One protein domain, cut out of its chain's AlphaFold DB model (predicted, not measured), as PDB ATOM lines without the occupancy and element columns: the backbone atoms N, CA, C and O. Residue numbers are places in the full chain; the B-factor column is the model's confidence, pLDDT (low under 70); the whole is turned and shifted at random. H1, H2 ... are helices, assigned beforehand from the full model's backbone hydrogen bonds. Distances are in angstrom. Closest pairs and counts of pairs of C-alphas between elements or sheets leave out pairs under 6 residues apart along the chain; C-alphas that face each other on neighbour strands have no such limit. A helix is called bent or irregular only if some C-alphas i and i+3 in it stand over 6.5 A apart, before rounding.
ATOM      1  N   ASP A  30     -38.521  10.674 -37.828       95.62
ATOM      2  CA  ASP A  30     -37.992   9.869 -38.932       95.62
ATOM      3  C   ASP A  30     -36.452   9.766 -38.854       95.62
ATOM      4  O   ASP A  30     -35.749  10.785 -38.950       95.62
ATOM      5  N   PRO A  31     -35.886   8.548 -38.710       95.88
ATOM      6  CA  PRO A  31     -34.440   8.343 -38.685       95.88
ATOM      7  C   PRO A  31     -33.711   8.894 -39.916       95.88
ATOM      8  O   PRO A  31     -32.597   9.396 -39.781       95.88
ATOM      9  N   ASN A  32     -34.318   8.845 -41.104       96.56
ATOM     10  CA  ASN A  32     -33.684   9.315 -42.336       96.56
ATOM     11  C   ASN A  32     -33.530  10.837 -42.335       96.56
ATOM     12  O   ASN A  32     -32.455  11.348 -42.648       96.56
ATOM     13  N   ILE A  33     -34.574  11.560 -41.917       95.62
ATOM     14  CA  ILE A  33     -34.527  13.022 -41.799       95.62
ATOM     15  C   ILE A  33     -33.541  13.420 -40.693       95.62
ATOM     16  O   ILE A  33     -32.729  14.324 -40.892       95.62
ATOM     17  N   LYS A  34     -33.520  12.703 -39.558       95.62
ATOM     18  CA  LYS A  34     -32.522  12.930 -38.496       95.62
ATOM     19  C   LYS A  34     -31.089  12.789 -39.000       95.62
ATOM     20  O   LYS A  34     -30.257  13.650 -38.718       95.62
ATOM     21  N   ILE A  35     -30.799  11.714 -39.736       97.06
ATOM     22  CA  ILE A  35     -29.470  11.473 -40.312       97.06
ATOM     23  C   ILE A  35     -29.088  12.614 -41.259       97.06
ATOM     24  O   ILE A  35     -27.956  13.087 -41.202       97.06
ATOM     25  N   GLU A  36     -30.015  13.082 -42.092       96.06
ATOM     26  CA  GLU A  36     -29.766  14.188 -43.018       96.06
ATOM     27  C   GLU A  36     -29.445  15.500 -42.286       96.06
ATOM     28  O   GLU A  36     -28.464  16.168 -42.615       96.06
ATOM     29  N   VAL A  37     -30.200  15.843 -41.238       95.44
ATOM     30  CA  VAL A  37     -29.925  17.031 -40.409       95.44
ATOM     31  C   VAL A  37     -28.532  16.954 -39.780       95.44
ATOM     32  O   VAL A  37     -27.781  17.931 -39.823       95.44
ATOM     33  N   ILE A  38     -28.156  15.791 -39.238       96.56
ATOM     34  CA  ILE A  38     -26.829  15.575 -38.644       96.56
ATOM     35  C   ILE A  38     -25.730  15.706 -39.705       96.56
ATOM     36  O   ILE A  38     -24.747  16.406 -39.472       96.56
ATOM     37  N   LYS A  39     -25.896  15.091 -40.883       97.25
ATOM     38  CA  LYS A  39     -24.934  15.196 -41.994       97.25
ATOM     39  C   LYS A  39     -24.716  16.644 -42.417       97.25
ATOM     40  O   LYS A  39     -23.570  17.066 -42.534       97.25
ATOM     41  N   ARG A  40     -25.794  17.416 -42.588       96.94
ATOM     42  CA  ARG A  40     -25.710  18.845 -42.932       96.94
ATOM     43  C   ARG A  40     -24.993  19.650 -41.856       96.94
ATOM     44  O   ARG A  40     -24.184  20.511 -42.182       96.94
ATOM     45  N   ARG A  41     -25.242  19.350 -40.575       97.75
ATOM     46  CA  ARG A  41     -24.538  20.010 -39.471       97.75
ATOM     47  C   ARG A  41     -23.036  19.718 -39.495       97.75
ATOM     48  O   ARG A  41     -22.253  20.654 -39.397       97.75
ATOM     49  N   LEU A  42     -22.649  18.454 -39.672       98.06
ATOM     50  CA  LEU A  42     -21.241  18.053 -39.757       98.06
ATOM     51  C   LEU A  42     -20.539  18.647 -40.985       98.06
ATOM     52  O   LEU A  42     -19.394  19.073 -40.875       98.06
ATOM     53  N   ALA A  43     -21.221  18.712 -42.134       97.62
ATOM     54  CA  ALA A  43     -20.694  19.360 -43.335       97.62
ATOM     55  C   ALA A  43     -20.414  20.851 -43.092       97.62
ATOM     56  O   ALA A  43     -19.337  21.335 -43.431       97.62
ATOM     57  N   PHE A  44     -21.343  21.553 -42.432       98.00
ATOM     58  CA  PHE A  44     -21.138  22.945 -42.036       98.00
ATOM     59  C   PHE A  44     -19.988  23.114 -41.035       98.00
ATOM     60  O   PHE A  44     -19.202  24.041 -41.181       98.00
ATOM     61  N   ASP A  45     -19.867  22.242 -40.030       98.19
ATOM     62  CA  ASP A  45     -18.782  22.328 -39.044       98.19
ATOM     63  C   ASP A  45     -17.397  22.059 -39.676       98.19
ATOM     64  O   ASP A  45     -16.397  22.607 -39.211       98.19
ATOM     65  N   ALA A  46     -17.331  21.249 -40.740       98.31
ATOM     66  CA  ALA A  46     -16.095  20.930 -41.458       98.31
ATOM     67  C   ALA A  46     -15.654  22.028 -42.446       98.31
ATOM     68  O   ALA A  46     -14.472  22.366 -42.491       98.31
ATOM     69  N   ASP A  47     -16.586  22.580 -43.229       98.25
ATOM     70  CA  ASP A  47     -16.338  23.701 -44.143       98.25
ATOM     71  C   ASP A  47     -17.562  24.635 -44.204       98.25
ATOM     72  O   ASP A  47     -18.444  24.480 -45.061       98.25
ATOM     73  N   PRO A  48     -17.623  25.649 -43.319       97.75
ATOM     74  CA  PRO A  48     -18.728  26.597 -43.307       97.75
ATOM     75  C   PRO A  48     -18.885  27.351 -44.632       97.75
ATOM     76  O   PRO A  48     -20.007  27.641 -45.050       97.75
ATOM     77  N   ALA A  49     -17.775  27.695 -45.296       97.94
ATOM     78  CA  ALA A  49     -17.799  28.497 -46.515       97.94
ATOM     79  C   ALA A  49     -18.301  27.678 -47.710       97.94
ATOM     80  O   ALA A  49     -19.170  28.154 -48.446       97.94
ATOM     81  N   GLY A  50     -17.810  26.444 -47.862       97.88
ATOM     82  CA  GLY A  50     -18.281  25.497 -48.871       97.88
ATOM     83  C   GLY A  50     -19.764  25.176 -48.708       97.88
ATOM     84  O   GLY A  50     -20.532  25.339 -49.656       97.88
ATOM     85  N   PHE A  51     -20.208  24.852 -47.489       97.75
ATOM     86  CA  PHE A  51     -21.623  24.571 -47.221       97.75
ATOM     87  C   PHE A  51     -22.530  25.774 -47.536       97.75
ATOM     88  O   PHE A  51     -23.587  25.632 -48.154       97.75
ATOM     89  N   MET A  52     -22.118  26.992 -47.161       97.00
ATOM     90  CA  MET A  52     -22.863  28.204 -47.520       97.00
ATOM     91  C   MET A  52     -22.928  28.420 -49.037       97.00
ATOM     92  O   MET A  52     -23.965  28.863 -49.534       97.00
ATOM     93  N   ALA A  53     -21.856  28.110 -49.775       97.69
ATOM     94  CA  ALA A  53     -21.840  28.201 -51.232       97.69
ATOM     95  C   ALA A  53     -22.811  27.195 -51.878       97.69
ATOM     96  O   ALA A  53     -23.530  27.563 -52.807       97.69
ATOM     97  N   GLU A  54     -22.904  25.971 -51.348       96.56
ATOM     98  CA  GLU A  54     -23.874  24.957 -51.789       96.56
ATOM     99  C   GLU A  54     -25.327  25.413 -51.567       96.56
ATOM    100  O   GLU A  54     -26.169  25.290 -52.457       96.56
ATOM    101  N   CYS A  55     -25.626  26.018 -50.411       96.69
ATOM    102  CA  CYS A  55     -26.963  26.535 -50.088       96.69
ATOM    103  C   CYS A  55     -27.296  27.886 -50.751       96.69
ATOM    104  O   CYS A  55     -28.437  28.361 -50.655       96.69
ATOM    105  N   LEU A  56     -26.327  28.546 -51.395       97.25
ATOM    106  CA  LEU A  56     -26.470  29.930 -51.848       97.25
ATOM    107  C   LEU A  56     -27.587  30.085 -52.880       97.25
ATOM    108  O   LEU A  56     -28.357  31.043 -52.807       97.25
ATOM    109  N   LYS A  57     -27.701  29.136 -53.816       97.62
ATOM    110  CA  LYS A  57     -28.731  29.170 -54.860       97.62
ATOM    111  C   LYS A  57     -30.136  29.131 -54.253       97.62
ATOM    112  O   LYS A  57     -30.910  30.055 -54.473       97.62
ATOM    113  N   GLU A  58     -30.432  28.127 -53.430       97.06
ATOM    114  CA  GLU A  58     -31.747  27.979 -52.784       97.06
ATOM    115  C   GLU A  58     -32.082  29.182 -51.891       97.06
ATOM    116  O   GLU A  58     -33.207  29.690 -51.892       97.06
ATOM    117  N   THR A  59     -31.082  29.700 -51.173       97.38
ATOM    118  CA  THR A  59     -31.233  30.897 -50.337       97.38
ATOM    119  C   THR A  59     -31.551  32.138 -51.178       97.38
ATOM    120  O   THR A  59     -32.392  32.954 -50.789       97.38
ATOM    121  N   ASN A  60     -30.895  32.300 -52.332       98.19
ATOM    122  CA  ASN A  60     -31.147  33.401 -53.260       98.19
ATOM    123  C   ASN A  60     -32.549  33.310 -53.868       98.19
ATOM    124  O   ASN A  60     -33.273  34.306 -53.844       98.19
ATOM    125  N   ASP A  61     -32.959  32.120 -54.307       97.88
ATOM    126  CA  ASP A  61     -34.290  31.871 -54.865       97.88
ATOM    127  C   ASP A  61     -35.388  32.224 -53.845       97.88
ATOM    128  O   ASP A  61     -36.357  32.926 -54.161       97.88
ATOM    129  N   LEU A  62     -35.217  31.817 -52.581       97.69
ATOM    130  CA  LEU A  62     -36.137  32.182 -51.501       97.69
ATOM    131  C   LEU A  62     -36.146  33.696 -51.239       97.69
ATOM    132  O   LEU A  62     -37.215  34.289 -51.068       97.69
ATOM    133  N   ARG A  63     -34.975  34.346 -51.232       98.38
ATOM    134  CA  ARG A  63     -34.864  35.800 -51.037       98.38
ATOM    135  C   ARG A  63     -35.618  36.565 -52.120       98.38
ATOM    136  O   ARG A  63     -36.359  37.496 -51.802       98.38
ATOM    137  N   GLU A  64     -35.461  36.168 -53.379       98.25
ATOM    138  CA  GLU A  64     -36.174  36.774 -54.501       98.25
ATOM    139  C   GLU A  64     -37.684  36.566 -54.401       98.25
ATOM    140  O   GLU A  64     -38.446  37.517 -54.600       98.25
ATOM    141  N   ARG A  65     -38.132  35.355 -54.044       98.31
ATOM    142  CA  ARG A  65     -39.557  35.074 -53.803       98.31
ATOM    143  C   ARG A  65     -40.130  35.991 -52.724       98.31
ATOM    144  O   ARG A  65     -41.170  36.607 -52.945       98.31
ATOM    145  N   ILE A  66     -39.432  36.160 -51.599       98.56
ATOM    146  CA  ILE A  66     -39.862  37.060 -50.516       98.56
ATOM    147  C   ILE A  66     -39.892  38.523 -50.982       98.56
ATOM    148  O   ILE A  66     -40.827  39.253 -50.649       98.56
ATOM    149  N   ALA A  67     -38.897  38.974 -51.752       98.62
ATOM    150  CA  ALA A  67     -38.859  40.341 -52.274       98.62
ATOM    151  C   ALA A  67     -40.046  40.629 -53.210       98.62
ATOM    152  O   ALA A  67     -40.737  41.636 -53.038       98.62
ATOM    153  N   LYS A  68     -40.339  39.707 -54.138       98.44
ATOM    154  CA  LYS A  68     -41.508  39.779 -55.031       98.44
ATOM    155  C   LYS A  68     -42.813  39.796 -54.231       98.44
ATOM    156  O   LYS A  68     -43.658  40.658 -54.465       98.44
ATOM    157  N   ALA A  69     -42.939  38.927 -53.227       98.50
ATOM    158  CA  ALA A  69     -44.111  38.869 -52.357       98.50
ATOM    159  C   ALA A  69     -44.353  40.188 -51.604       98.50
ATOM    160  O   ALA A  69     -45.476  40.682 -51.566       98.50
ATOM    161  N   LYS A  70     -43.301  40.809 -51.053       98.44
ATOM    162  CA  LYS A  70     -43.399  42.110 -50.368       98.44
ATOM    163  C   LYS A  70     -43.876  43.230 -51.295       98.44
ATOM    164  O   LYS A  70     -44.653  44.075 -50.860       98.44
ATOM    165  N   ALA A  71     -43.440  43.235 -52.554       98.19
ATOM    166  CA  ALA A  71     -43.908  44.201 -53.548       98.19
ATOM    167  C   ALA A  71     -45.362  43.933 -53.988       98.19
ATOM    168  O   ALA A  71     -46.105  44.869 -54.284       98.19
ATOM    169  N   LEU A  72     -45.773  42.662 -54.011       98.31
ATOM    170  CA  LEU A  72     -47.096  42.225 -54.454       98.31
ATOM    171  C   LEU A  72     -48.172  42.348 -53.369       98.31
ATOM    172  O   LEU A  72     -49.328  42.604 -53.692       98.31
ATOM    173  N   VAL A  73     -47.815  42.197 -52.086       98.31
ATOM    174  CA  VAL A  73     -48.785  41.998 -50.996       98.31
ATOM    175  C   VAL A  73     -49.866  43.070 -50.953       98.31
ATOM    176  O   VAL A  73     -51.024  42.739 -50.759       98.31
ATOM    177  N   ASN A  74     -49.552  44.342 -51.211       97.19
ATOM    178  CA  ASN A  74     -50.555  45.412 -51.175       97.19
ATOM    179  C   ASN A  74     -51.580  45.331 -52.317       97.19
ATOM    180  O   ASN A  74     -52.700  45.803 -52.138       97.19
ATOM    181  N   LYS A  75     -51.232  44.684 -53.435       98.00
ATOM    182  CA  LYS A  75     -52.109  44.474 -54.596       98.00
ATOM    183  C   LYS A  75     -53.059  43.291 -54.428       98.00
ATOM    184  O   LYS A  75     -54.071  43.226 -55.116       98.00
ATOM    185  N   VAL A  76     -52.763  42.376 -53.500       98.56
ATOM    186  CA  VAL A  76     -53.606  41.203 -53.263       98.56
ATOM    187  C   VAL A  76     -54.987  41.632 -52.759       98.56
ATOM    188  O   VAL A  76     -55.114  42.291 -51.715       98.56
TER     189      VAL A  76
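Overview. This is residues 30 to 76 of the 160 residues of the protein "Magnesium chelatase ATPase subunit I" of Candidatus Methanomethylophilaceae archaeon (UniProt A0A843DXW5). Two helices meet at a corner near their ends and make an open L, with H1 the short arm and H2 the long one, kinked by 51 degrees near residue 55. The printed part has 47 residues with two named helices, H1 then H2, and no named strand: all helix. It is extended, with a radius of gyration of the C-alphas of 15.6 A, and flat, spanning 43 by 28 by 11 A.

Along the chain. Find C-alpha 31 at (-34.440, 8.343, -38.685); from there H1, residues 31 to 46, runs 22.4 A. After a tight link of one residue, H2, residues 48 to 75, runs 39.5 A to C-alpha 75 at (-52.109, 44.474, -54.596). H2 is irregular: C-alphas 71 and 74 are 7.2 A apart.

Arrangement. Look at Phe 44 and Phe 51, whose C-alphas are the closest of H1 and H2, 5.5 A apart. The helices touch only at the corner, H1 with residues 43 to 44 alone and H2 with residues 50 to 52 alone. They run opposite ways at a steep tilt of 69 degrees, only just short of about perpendicular. Each O i to N i+4 pair of H1 is within hydrogen-bond range; in H2, 20 of 24 are.

Size, cuts and confidence. The C-alphas farthest apart, of Ala 46 and Lys 75, are 45.0 A apart. The printed part has no cut, and no printed residue is under 70 in pLDDT.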